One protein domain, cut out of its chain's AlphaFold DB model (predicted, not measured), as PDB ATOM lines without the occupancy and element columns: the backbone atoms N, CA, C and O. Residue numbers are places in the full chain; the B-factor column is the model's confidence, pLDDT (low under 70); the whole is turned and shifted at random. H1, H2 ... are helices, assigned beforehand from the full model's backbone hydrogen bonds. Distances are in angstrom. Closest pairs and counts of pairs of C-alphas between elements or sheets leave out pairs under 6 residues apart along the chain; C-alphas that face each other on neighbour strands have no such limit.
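Overview. This is residues 259 to 350 of the 456 residues of an uncharacterized protein of Deltaproteobacteria bacterium (UniProt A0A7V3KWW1). Little of this domain is regular structure: three short helices, each touching the other two, cross one another, with H2 in the middle and H1 and H3 on one side of it. The long link of residues 270 to 304 loops round the other side of H2. The printed part has 92 residues with three named helices, H1, H2, H3 along the chain, and no named strand; the class is all helix, with 30 residues in named elements. It is compact, with a radius of gyration of the C-alphas of 12.4 A, and spans 38 by 30 by 24 A.

Along the chain. H2, residues 305 to 315, is 15.6 A long. H1, residues 261 to 269, begins at C-alpha (-4.985, -64.637, 30.639). H3, residues 340 to 349, ends at C-alpha (-6.149, -57.136, 22.634).

Arrangement. H2 touches H1, closest C-alphas Ala 267 and Ser 306, 5.4 A, at a steep tilt of 45 degrees, opposite ways. H2 touches H3, closest C-alphas Ala 310 and Arg 340, 6.5 A, about perpendicular at 87 degrees. H1 touches H3, closest C-alphas Ala 268 and Leu 344, 5.1 A. Every O i to N i+4 pair is within hydrogen-bond range in H1 and H2, and 5 of 6 in H3.

Size, cuts and confidence. The C-alphas farthest apart, Gly 278 and Gly 331, are 39.4 A apart. Both links are long; the printed part has no cut, and no printed residue is under 70 in pLDDT.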
ATOM      1  N   ALA A 259      -8.497 -67.786  34.196       76.12
ATOM      2  CA  ALA A 259      -7.205 -68.176  34.786       76.12
ATOM      3  C   ALA A 259      -6.041 -68.365  33.779       76.12
ATOM      4  O   ALA A 259      -4.916 -68.648  34.176       76.12
ATOM      5  N   TYR A 260      -6.306 -68.219  32.481       86.12
ATOM      6  CA  TYR A 260      -5.386 -68.408  31.374       86.12
ATOM      7  C   TYR A 260      -4.969 -67.102  30.691       86.12
ATOM      8  O   TYR A 260      -4.303 -67.164  29.663       86.12
ATOM      9  N   TYR A 261      -5.323 -65.932  31.238       90.50
ATOM     10  CA  TYR A 261      -4.985 -64.637  30.639       90.50
ATOM     11  C   TYR A 261      -3.510 -64.506  30.251       90.50
ATOM     12  O   TYR A 261      -3.199 -64.159  29.114       90.50
ATOM     13  N   ASP A 262      -2.603 -64.804  31.182       91.75
ATOM     14  CA  ASP A 262      -1.167 -64.637  30.953       91.75
ATOM     15  C   ASP A 262      -0.668 -65.603  29.863       91.75
ATOM     16  O   ASP A 262       0.171 -65.237  29.041       91.75
ATOM     17  N   GLU A 263      -1.243 -66.808  29.777       93.31
ATOM     18  CA  GLU A 263      -0.960 -67.742  28.681       93.31
ATOM     19  C   GLU A 263      -1.507 -67.234  27.345       93.31
ATOM     20  O   GLU A 263      -0.838 -67.368  26.325       93.31
ATOM     21  N   PHE A 264      -2.687 -66.611  27.335       93.69
ATOM     22  CA  PHE A 264      -3.264 -66.013  26.133       93.69
ATOM     23  C   PHE A 264      -2.401 -64.858  25.612       93.69
ATOM     24  O   PHE A 264      -2.106 -64.806  24.418       93.69
ATOM     25  N   GLN A 265      -1.932 -63.976  26.501       94.00
ATOM     26  CA  GLN A 265      -1.004 -62.896  26.153       94.00
ATOM     27  C   GLN A 265       0.341 -63.441  25.658       94.00
ATOM     28  O   GLN A 265       0.883 -62.963  24.662       94.00
ATOM     29  N   PHE A 266       0.866 -64.476  26.316       95.50
ATOM     30  CA  PHE A 266       2.098 -65.133  25.895       95.50
ATOM     31  C   PHE A 266       1.954 -65.772  24.509       95.50
ATOM     32  O   PHE A 266       2.773 -65.516  23.631       95.50
ATOM     33  N   ALA A 267       0.881 -66.526  24.264       96.06
ATOM     34  CA  ALA A 267       0.610 -67.131  22.964       96.06
ATOM     35  C   ALA A 267       0.407 -66.086  21.860       96.06
ATOM     36  O   ALA A 267       0.845 -66.283  20.731       96.06
ATOM     37  N   ALA A 268      -0.210 -64.949  22.178       94.38
ATOM     38  CA  ALA A 268      -0.349 -63.833  21.250       94.38
ATOM     39  C   ALA A 268       0.993 -63.183  20.859       94.38
ATOM     40  O   ALA A 268       1.088 -62.598  19.773       94.38
ATOM     41  N   ALA A 269       2.000 -63.247  21.736       95.19
ATOM     42  CA  ALA A 269       3.335 -62.704  21.504       95.19
ATOM     43  C   ALA A 269       4.275 -63.710  20.818       95.19
ATOM     44  O   ALA A 269       5.049 -63.329  19.942       95.19
ATOM     45  N   VAL A 270       4.206 -64.989  21.200       96.56
ATOM     46  CA  VAL A 270       5.077 -66.069  20.707       96.56
ATOM     47  C   VAL A 270       4.260 -67.320  20.342       96.56
ATOM     48  O   VAL A 270       4.380 -68.361  20.988       96.56
ATOM     49  N   PRO A 271       3.430 -67.257  19.282       96.88
ATOM     50  CA  PRO A 271       2.428 -68.286  18.980       96.88
ATOM     51  C   PRO A 271       3.002 -69.690  18.795       96.88
ATOM     52  O   PRO A 271       2.370 -70.664  19.190       96.88
ATOM     53  N   TYR A 272       4.214 -69.789  18.246       97.50
ATOM     54  CA  TYR A 272       4.889 -71.052  17.938       97.50
ATOM     55  C   TYR A 272       5.843 -71.530  19.045       97.50
ATOM     56  O   TYR A 272       6.700 -72.378  18.800       97.50
ATOM     57  N   ALA A 273       5.740 -70.986  20.261       97.38
ATOM     58  CA  ALA A 273       6.501 -71.500  21.394       97.38
ATOM     59  C   ALA A 273       6.059 -72.934  21.729       97.38
ATOM     60  O   ALA A 273       4.867 -73.216  21.845       97.38
ATOM     61  N   THR A 274       7.024 -73.829  21.938       96.75
ATOM     62  CA  THR A 274       6.805 -75.236  22.332       96.75
ATOM     63  C   THR A 274       6.714 -75.421  23.856       96.75
ATOM     64  O   THR A 274       6.791 -76.532  24.379       96.75
ATOM     65  N   THR A 275       6.568 -74.317  24.589       95.25
ATOM     66  CA  THR A 275       6.449 -74.254  26.051       95.25
ATOM     67  C   THR A 275       5.363 -73.250  26.432       95.25
ATOM     68  O   THR A 275       4.969 -72.409  25.627       95.25
ATOM     69  N   THR A 276       4.863 -73.351  27.660       92.00
ATOM     70  CA  THR A 276       3.985 -72.359  28.295       92.00
ATOM     71  C   THR A 276       4.805 -71.420  29.181       92.00
ATOM     72  O   THR A 276       5.987 -71.658  29.430       92.00
ATOM     73  N   VAL A 277       4.154 -70.405  29.755       84.62
ATOM     74  CA  VAL A 277       4.756 -69.545  30.793       84.62
ATOM     75  C   VAL A 277       5.234 -70.358  32.013       84.62
ATOM     76  O   VAL A 277       6.162 -69.941  32.700       84.62
ATOM     77  N   GLY A 278       4.623 -71.520  32.284       85.81
ATOM     78  CA  GLY A 278       4.865 -72.326  33.485       85.81
ATOM     79  C   GLY A 278       5.617 -73.645  33.273       85.81
ATOM     80  O   GLY A 278       5.798 -74.377  34.244       85.81
ATOM     81  N   GLY A 279       6.036 -73.986  32.049       91.69
ATOM     82  CA  GLY A 279       6.706 -75.264  31.769       91.69
ATOM     83  C   GLY A 279       6.386 -75.860  30.392       91.69
ATOM     84  O   GLY A 279       5.909 -75.142  29.512       91.69
ATOM     85  N   PRO A 280       6.654 -77.160  30.168       95.38
ATOM     86  CA  PRO A 280       6.396 -77.812  28.883       95.38
ATOM     87  C   PRO A 280       4.901 -77.819  28.526       95.38
ATOM     88  O   PRO A 280       4.042 -77.756  29.407       95.38
ATOM     89  N   LEU A 281       4.591 -77.907  27.229       96.88
ATOM     90  CA  LEU A 281       3.214 -78.115  26.768       96.88
ATOM     91  C   LEU A 281       2.702 -79.500  27.202       96.88
ATOM     92  O   LEU A 281       3.475 -80.463  27.188       96.88
ATOM     93  N   PRO A 282       1.415 -79.628  27.570       96.88
ATOM     94  CA  PRO A 282       0.816 -80.934  27.806       96.88
ATOM     95  C   PRO A 282       0.691 -81.703  26.485       96.88
ATOM     96  O   PRO A 282       0.329 -81.131  25.457       96.88
ATOM     97  N   ALA A 283       0.923 -83.013  26.521       96.62
ATOM     98  CA  ALA A 283       0.569 -83.888  25.409       96.62
ATOM     99  C   ALA A 283      -0.960 -83.950  25.247       96.62
ATOM    100  O   ALA A 283      -1.696 -83.839  26.231       96.62
ATOM    101  N   ALA A 284      -1.458 -84.204  24.032       96.31
ATOM    102  CA  ALA A 284      -2.900 -84.272  23.769       96.31
ATOM    103  C   ALA A 284      -3.630 -85.304  24.656       96.31
ATOM    104  O   ALA A 284      -4.754 -85.069  25.094       96.31
ATOM    105  N   SER A 285      -2.963 -86.413  24.996       96.62
ATOM    106  CA  SER A 285      -3.475 -87.459  25.896       96.62
ATOM    107  C   SER A 285      -3.634 -87.022  27.357       96.62
ATOM    108  O   SER A 285      -4.295 -87.714  28.128       96.62
ATOM    109  N   GLN A 286      -3.035 -85.895  27.748       97.31
ATOM    110  CA  GLN A 286      -3.113 -85.333  29.099       97.31
ATOM    111  C   GLN A 286      -4.228 -84.288  29.235       97.31
ATOM    112  O   GLN A 286      -4.499 -83.820  30.343       97.31
ATOM    113  N   LEU A 287      -4.870 -83.898  28.130       97.25
ATOM    114  CA  LEU A 287      -5.935 -82.906  28.140       97.25
ATOM    115  C   LEU A 287      -7.228 -83.499  28.696       97.25
ATOM    116  O   LEU A 287      -7.661 -84.585  28.308       97.25
ATOM    117  N   ASN A 288      -7.879 -82.742  29.575       96.12
ATOM    118  CA  ASN A 288      -9.199 -83.066  30.089       96.12
ATOM    119  C   ASN A 288     -10.086 -81.814  30.048       96.12
ATOM    120  O   ASN A 288      -9.813 -80.866  30.790       96.12
ATOM    121  N   PRO A 289     -11.135 -81.786  29.210       97.25
ATOM    122  CA  PRO A 289     -11.554 -82.836  28.265       97.25
ATOM    123  C   PRO A 289     -10.581 -83.043  27.076       97.25
ATOM    124  O   PRO A 289      -9.852 -82.119  26.711       97.25
ATOM    125  N   PRO A 290     -10.559 -84.240  26.452       97.81
ATOM    126  CA  PRO A 290      -9.672 -84.530  25.322       97.81
ATOM    127  C   PRO A 290     -10.075 -83.739  24.073       97.81
ATOM    128  O   PRO A 290     -11.234 -83.352  23.938       97.81
ATOM    129  N   ILE A 291      -9.151 -83.546  23.127       98.12
ATOM    130  CA  ILE A 291      -9.474 -82.957  21.814       98.12
ATOM    131  C   ILE A 291     -10.574 -83.799  21.132       98.12
ATOM    132  O   ILE A 291     -10.477 -85.030  21.131       98.12
ATOM    133  N   PRO A 292     -11.621 -83.184  20.545       97.62
ATOM    134  CA  PRO A 292     -12.704 -83.937  19.918       97.62
ATOM    135  C   PRO A 292     -12.220 -84.863  18.794       97.62
ATOM    136  O   PRO A 292     -11.424 -84.469  17.946       97.62
ATOM    137  N   ASN A 293     -12.782 -86.074  18.705       97.44
ATOM    138  CA  ASN A 293     -12.392 -87.064  17.687       97.44
ATOM    139  C   ASN A 293     -12.582 -86.582  16.236       97.44
ATOM    140  O   ASN A 293     -11.879 -87.050  15.336       97.44
ATOM    141  N   PHE A 294     -13.528 -85.663  16.021       96.50
ATOM    142  CA  PHE A 294     -13.816 -85.049  14.722       96.50
ATOM    143  C   PHE A 294     -12.869 -83.898  14.357       96.50
ATOM    144  O   PHE A 294     -13.012 -83.339  13.272       96.50
ATOM    145  N   ALA A 295     -11.944 -83.510  15.242       97.38
ATOM    146  CA  ALA A 295     -10.972 -82.472  14.939       97.38
ATOM    147  C   ALA A 295     -10.160 -82.847  13.679       97.38
ATOM    148  O   ALA A 295      -9.758 -84.014  13.546       97.38
ATOM    149  N   PRO A 296      -9.899 -81.885  12.773       96.88
ATOM    150  CA  PRO A 296      -8.960 -82.051  11.669       96.88
ATOM    151  C   PRO A 296      -7.615 -82.616  12.135       96.88
ATOM    152  O   PRO A 296      -7.189 -82.369  13.263       96.88
ATOM    153  N   ALA A 297      -6.953 -83.401  11.280       96.50
ATOM    154  CA  ALA A 297      -5.745 -84.141  11.651       96.50
ATOM    155  C   ALA A 297      -4.609 -83.232  12.157       96.50
ATOM    156  O   ALA A 297      -3.928 -83.582  13.116       96.50
ATOM    157  N   ASP A 298      -4.458 -82.050  11.565       95.25
ATOM    158  CA  ASP A 298      -3.490 -81.014  11.939       95.25
ATOM    159  C   ASP A 298      -3.806 -80.323  13.279       95.25
ATOM    160  O   ASP A 298      -2.958 -79.620  13.824       95.25
ATOM    161  N   LYS A 299      -5.001 -80.553  13.834       96.81
ATOM    162  CA  LYS A 299      -5.480 -79.992  15.105       96.81
ATOM    163  C   LYS A 299      -5.594 -81.034  16.226       96.81
ATOM    164  O   LYS A 299      -6.149 -80.729  17.279       96.81
ATOM    165  N   LYS A 300      -5.116 -82.268  16.014       97.06
ATOM    166  CA  LYS A 300      -5.194 -83.361  17.009       97.06
ATOM    167  C   LYS A 300      -4.092 -83.343  18.065       97.06
ATOM    168  O   LYS A 300      -4.194 -84.077  19.041       97.06
ATOM    169  N   GLU A 301      -3.084 -82.499  17.891       97.44
ATOM    170  CA  GLU A 301      -1.931 -82.395  18.780       97.44
ATOM    171  C   GLU A 301      -1.772 -80.969  19.318       97.44
ATOM    172  O   GLU A 301      -2.219 -80.005  18.693       97.44
ATOM    173  N   ILE A 302      -1.107 -80.837  20.467       97.88
ATOM    174  CA  ILE A 302      -0.679 -79.549  21.031       97.88
ATOM    175  C   ILE A 302       0.819 -79.403  20.779       97.88
ATOM    176  O   ILE A 302       1.642 -79.821  21.592       97.88
ATOM    177  N   ASN A 303       1.178 -78.835  19.629       97.44
ATOM    178  CA  ASN A 303       2.580 -78.641  19.248       97.44
ATOM    179  C   ASN A 303       3.108 -77.282  19.711       97.44
ATOM    180  O   ASN A 303       4.297 -77.129  19.996       97.44
ATOM    181  N   PHE A 304       2.214 -76.299  19.797       98.00
ATOM    182  CA  PHE A 304       2.529 -74.928  20.156       98.00
ATOM    183  C   PHE A 304       1.584 -74.398  21.232       98.00
ATOM    184  O   PHE A 304       0.450 -74.858  21.382       98.00
ATOM    185  N   VAL A 305       2.010 -73.358  21.947       97.56
ATOM    186  CA  VAL A 305       1.153 -72.681  22.927       97.56
ATOM    187  C   VAL A 305      -0.124 -72.125  22.287       97.56
ATOM    188  O   VAL A 305      -1.177 -72.122  22.920       97.56
ATOM    189  N   SER A 306      -0.089 -71.758  21.002       97.69
ATOM    190  CA  SER A 306      -1.293 -71.387  20.255       97.69
ATOM    191  C   SER A 306      -2.337 -72.504  20.162       97.69
ATOM    192  O   SER A 306      -3.532 -72.215  20.149       97.69
ATOM    193  N   ASP A 307      -1.909 -73.770  20.104       97.88
ATOM    194  CA  ASP A 307      -2.820 -74.923  20.070       97.88
ATOM    195  C   ASP A 307      -3.501 -75.100  21.423       97.88
ATOM    196  O   ASP A 307      -4.706 -75.342  21.498       97.88
ATOM    197  N   LEU A 308      -2.738 -74.905  22.504       97.38
ATOM    198  CA  LEU A 308      -3.258 -74.964  23.866       97.38
ATOM    199  C   LEU A 308      -4.308 -73.873  24.109       97.38
ATOM    200  O   LEU A 308      -5.369 -74.151  24.669       97.38
ATOM    201  N   VAL A 309      -4.059 -72.649  23.634       96.75
ATOM    202  CA  VAL A 309      -5.033 -71.549  23.708       96.75
ATOM    203  C   VAL A 309      -6.291 -71.855  22.899       96.75
ATOM    204  O   VAL A 309      -7.400 -71.612  23.384       96.75
ATOM    205  N   ALA A 310      -6.153 -72.433  21.705       97.62
ATOM    206  CA  ALA A 310      -7.297 -72.843  20.900       97.62
ATOM    207  C   ALA A 310      -8.129 -73.937  21.595       97.62
ATOM    208  O   ALA A 310      -9.354 -73.819  21.671       97.62
ATOM    209  N   TRP A 311      -7.476 -74.933  22.206       97.75
ATOM    210  CA  TRP A 311      -8.135 -75.956  23.023       97.75
ATOM    211  C   TRP A 311      -8.886 -75.353  24.220       97.75
ATOM    212  O   TRP A 311     -10.070 -75.637  24.427       97.75
ATOM    213  N   ARG A 312      -8.237 -74.467  24.988       96.44
ATOM    214  CA  ARG A 312      -8.859 -73.797  26.146       96.44
ATOM    215  C   ARG A 312     -10.049 -72.946  25.735       96.44
ATOM    216  O   ARG A 312     -11.059 -72.935  26.434       96.44
ATOM    217  N   SER A 313      -9.948 -72.257  24.605       96.38
ATOM    218  CA  SER A 313     -11.043 -71.456  24.051       96.38
ATOM    219  C   SER A 313     -12.211 -72.336  23.646       96.38
ATOM    220  O   SER A 313     -13.347 -72.037  23.993       96.38
ATOM    221  N   TYR A 314     -11.939 -73.465  22.993       97.38
ATOM    222  CA  TYR A 314     -12.975 -74.413  22.610       97.38
ATOM    223  C   TYR A 314     -13.762 -74.938  23.815       97.38
ATOM    224  O   TYR A 314     -14.972 -75.089  23.724       97.38
ATOM    225  N   TYR A 315     -13.116 -75.187  24.953       96.56
ATOM    226  CA  TYR A 315     -13.804 -75.660  26.159       96.56
ATOM    227  C   TYR A 315     -14.229 -74.553  27.127       96.56
ATOM    228  O   TYR A 315     -14.893 -74.833  28.131       96.56
ATOM    229  N   SER A 316     -13.914 -73.293  26.827       92.88
ATOM    230  CA  SER A 316     -14.380 -72.161  27.621       92.88
ATOM    231  C   SER A 316     -15.902 -72.055  27.498       92.88
ATOM    232  O   SER A 316     -16.449 -71.991  26.402       92.88
ATOM    233  N   TRP A 317     -16.583 -72.096  28.648       92.94
ATOM    234  CA  TRP A 317     -18.051 -72.160  28.793       92.94
ATOM    235  C   TRP A 317     -18.713 -73.470  28.320       92.94
ATOM    236  O   TRP A 317     -19.938 -73.612  28.393       92.94
ATOM    237  N   GLY A 318     -17.917 -74.455  27.902       95.00
ATOM    238  CA  GLY A 318     -18.361 -75.715  27.306       95.00
ATOM    239  C   GLY A 318     -17.907 -75.855  25.850       95.00
ATOM    240  O   GLY A 318     -17.513 -74.880  25.223       95.00
ATOM    241  N   ALA A 319     -17.967 -77.078  25.319       96.69
ATOM    242  CA  ALA A 319     -17.439 -77.427  23.998       96.69
ATOM    243  C   ALA A 319     -17.990 -76.535  22.866       96.69
ATOM    244  O   ALA A 319     -19.194 -76.503  22.617       96.69
ATOM    245  N   GLY A 320     -17.089 -75.827  22.187       96.81
ATOM    246  CA  GLY A 320     -17.341 -74.913  21.077       96.81
ATOM    247  C   GLY A 320     -18.031 -73.597  21.445       96.81
ATOM    248  O   GLY A 320     -18.236 -72.775  20.558       96.81
ATOM    249  N   LYS A 321     -18.401 -73.362  22.714       96.25
ATOM    250  CA  LYS A 321     -19.266 -72.225  23.071       96.25
ATOM    251  C   LYS A 321     -18.593 -70.874  22.915       96.25
ATOM    252  O   LYS A 321     -19.227 -69.955  22.414       96.25
ATOM    253  N   VAL A 322     -17.337 -70.731  23.341       95.69
ATOM    254  CA  VAL A 322     -16.581 -69.494  23.088       95.69
ATOM    255  C   VAL A 322     -16.105 -69.458  21.642       95.69
ATOM    256  O   VAL A 322     -16.310 -68.456  20.970       95.69
ATOM    257  N   SER A 323     -15.520 -70.544  21.140       96.81
ATOM    258  CA  SER A 323     -15.144 -70.653  19.732       96.81
ATOM    259  C   SER A 323     -15.138 -72.101  19.265       96.81
ATOM    260  O   SER A 323     -14.629 -72.986  19.958       96.81
ATOM    261  N   ASN A 324     -15.651 -72.354  18.065       97.25
ATOM    262  CA  ASN A 324     -15.759 -73.688  17.496       97.25
ATOM    263  C   ASN A 324     -14.559 -74.062  16.603       97.25
ATOM    264  O   ASN A 324     -14.696 -74.528  15.472       97.25
ATOM    265  N   TYR A 325     -13.354 -73.889  17.151       98.00
ATOM    266  CA  TYR A 325     -12.070 -74.090  16.466       98.00
ATOM    267  C   TYR A 325     -11.855 -75.487  15.854       98.00
ATOM    268  O   TYR A 325     -11.144 -75.617  14.857       98.00
ATOM    269  N   TYR A 326     -12.432 -76.541  16.438       98.19
ATOM    270  CA  TYR A 326     -12.206 -77.918  15.984       98.19
ATOM    271  C   TYR A 326     -13.235 -78.433  14.982       98.19
ATOM    272  O   TYR A 326     -12.976 -79.450  14.344       98.19
ATOM    273  N   LYS A 327     -14.408 -77.806  14.850       97.75
ATOM    274  CA  LYS A 327     -15.459 -78.326  13.968       97.75
ATOM    275  C   LYS A 327     -15.231 -77.817  12.541       97.75
ATOM    276  O   LYS A 327     -15.163 -76.600  12.359       97.75
ATOM    277  N   PRO A 328     -15.138 -78.706  11.536       97.38
ATOM    278  CA  PRO A 328     -15.122 -78.296  10.136       97.38
ATOM    279  C   PRO A 328     -16.356 -77.463   9.795       97.38
ATOM    280  O   PRO A 328     -17.463 -77.779  10.247       97.38
ATOM    281  N   TYR A 329     -16.163 -76.414   9.006       97.38
ATOM    282  CA  TYR A 329     -17.257 -75.579   8.536       97.38
ATOM    283  C   TYR A 329     -17.998 -76.282   7.378       97.38
ATOM    284  O   TYR A 329     -17.359 -76.706   6.407       97.38
ATOM    285  N   PRO A 330     -19.332 -76.466   7.448       96.31
ATOM    286  CA  PRO A 330     -20.086 -77.119   6.383       96.31
ATOM    287  C   PRO A 330     -19.997 -76.355   5.057       96.31
ATOM    288  O   PRO A 330     -20.377 -75.193   4.980       96.31
ATOM    289  N   GLY A 331     -19.538 -77.022   3.996       93.81
ATOM    290  CA  GLY A 331     -19.362 -76.398   2.678       93.81
ATOM    291  C   GLY A 331     -18.053 -75.617   2.507       93.81
ATOM    292  O   GLY A 331     -17.812 -75.110   1.414       93.81
ATOM    293  N   GLY A 332     -17.208 -75.565   3.541       91.19
ATOM    294  CA  GLY A 332     -15.864 -75.000   3.461       91.19
ATOM    295  C   GLY A 332     -14.856 -75.904   2.735       91.19
ATOM    296  O   GLY A 332     -15.123 -77.073   2.450       91.19
ATOM    297  N   GLN A 333     -13.660 -75.382   2.471       93.25
ATOM    298  CA  GLN A 333     -12.520 -76.067   1.837       93.25
ATOM    299  C   GLN A 333     -11.631 -76.830   2.840       93.25
ATOM    300  O   GLN A 333     -10.447 -77.066   2.593       93.25
ATOM    301  N   GLY A 334     -12.210 -77.268   3.960       91.56
ATOM    302  CA  GLY A 334     -11.506 -77.953   5.048       91.56
ATOM    303  C   GLY A 334     -11.190 -77.056   6.244       91.56
ATOM    304  O   GLY A 334     -10.722 -77.552   7.270       91.56
ATOM    305  N   GLU A 335     -11.487 -75.760   6.156       95.50
ATOM    306  CA  GLU A 335     -11.435 -74.847   7.287       95.50
ATOM    307  C   GLU A 335     -12.491 -75.154   8.364       95.50
ATOM    308  O   GLU A 335     -13.449 -75.913   8.191       95.50
ATOM    309  N   THR A 336     -12.280 -74.555   9.530       97.62
ATOM    310  CA  THR A 336     -13.167 -74.622  10.693       97.62
ATOM    311  C   THR A 336     -13.778 -73.252  10.965       97.62
ATOM    312  O   THR A 336     -13.287 -72.243  10.461       97.62
ATOM    313  N   TYR A 337     -14.780 -73.186  11.845       98.06
ATOM    314  CA  TYR A 337     -15.467 -71.934  12.204       98.06
ATOM    315  C   TYR A 337     -14.540 -70.818  12.718       98.06
ATOM    316  O   TYR A 337     -14.851 -69.642  12.545       98.06
ATOM    317  N   MET A 338     -13.401 -71.171  13.318       97.81
ATOM    318  CA  MET A 338     -12.393 -70.217  13.781       97.81
ATOM    319  C   MET A 338     -11.000 -70.578  13.283       97.81
ATOM    320  O   MET A 338     -10.603 -71.748  13.326       97.81
ATOM    321  N   ASP A 339     -10.243 -69.557  12.894       96.56
ATOM    322  CA  ASP A 339      -8.819 -69.657  12.617       96.56
ATOM    323  C   ASP A 339      -7.978 -69.381  13.876       96.56
ATOM    324  O   ASP A 339      -8.301 -68.531  14.709       96.56
ATOM    325  N   ARG A 340      -6.859 -70.102  14.013       96.56
ATOM    326  CA  ARG A 340      -5.992 -69.998  15.195       96.56
ATOM    327  C   ARG A 340      -5.362 -68.614  15.302       96.56
ATOM    328  O   ARG A 340      -5.263 -68.089  16.403       96.56
ATOM    329  N   SER A 341      -4.910 -68.039  14.187       95.88
ATOM    330  CA  SER A 341      -4.244 -66.735  14.195       95.88
ATOM    331  C   SER A 341      -5.217 -65.622  14.573       95.88
ATOM    332  O   SER A 341      -4.895 -64.814  15.443       95.88
ATOM    333  N   VAL A 342      -6.444 -65.664  14.044       95.81
ATOM    334  CA  VAL A 342      -7.505 -64.711  14.394       95.81
ATOM    335  C   VAL A 342      -7.858 -64.798  15.878       95.81
ATOM    336  O   VAL A 342      -7.922 -63.779  16.564       95.81
ATOM    337  N   LEU A 343      -7.999 -66.013  16.414       95.62
ATOM    338  CA  LEU A 343      -8.264 -66.217  17.836       95.62
ATOM    339  C   LEU A 343      -7.173 -65.598  18.728       95.62
ATOM    340  O   LEU A 343      -7.475 -64.953  19.733       95.62
ATOM    341  N   LEU A 344      -5.898 -65.754  18.357       95.69
ATOM    342  CA  LEU A 344      -4.791 -65.133  19.088       95.69
ATOM    343  C   LEU A 344      -4.788 -63.609  18.969       95.69
ATOM    344  O   LEU A 344      -4.415 -62.937  19.927       95.69
ATOM    345  N   GLU A 345      -5.186 -63.050  17.827       95.06
ATOM    346  CA  GLU A 345      -5.312 -61.601  17.663       95.06
ATOM    347  C   GLU A 345      -6.377 -61.000  18.580       95.06
ATOM    348  O   GLU A 345      -6.128 -59.954  19.181       95.06
ATOM    349  N   ILE A 346      -7.517 -61.681  18.743       94.25
ATOM    350  CA  ILE A 346      -8.569 -61.294  19.694       94.25
ATOM    351  C   ILE A 346      -8.002 -61.284  21.116       94.25
ATOM    352  O   ILE A 346      -8.105 -60.292  21.836       94.25
ATOM    353  N   TYR A 347      -7.340 -62.365  21.526       93.56
ATOM    354  CA  TYR A 347      -6.790 -62.429  22.876       93.56
ATOM    355  C   TYR A 347      -5.656 -61.439  23.124       93.56
ATOM    356  O   TYR A 347      -5.534 -60.928  24.235       93.56
ATOM    357  N   ALA A 348      -4.860 -61.118  22.103       93.81
ATOM    358  CA  ALA A 348      -3.790 -60.130  22.198       93.81
ATOM    359  C   ALA A 348      -4.296 -58.742  22.611       93.81
ATOM    360  O   ALA A 348      -3.547 -57.966  23.201       93.81
ATOM    361  N   ILE A 349      -5.548 -58.419  22.277       93.56
ATOM    362  CA  ILE A 349      -6.149 -57.136  22.634       93.56
ATOM    363  C   ILE A 349      -6.985 -57.212  23.904       93.56
ATOM    364  O   ILE A 349      -7.345 -56.166  24.412       93.56
ATOM    365  N   PHE A 350      -7.276 -58.379  24.475       94.25
ATOM    366  CA  PHE A 350      -8.091 -58.419  25.688       94.25
ATOM    367  C   PHE A 350      -7.434 -57.668  26.854       94.25
ATOM    368  O   PHE A 350      -6.280 -57.891  27.234       94.25
TER     369      PHE A 350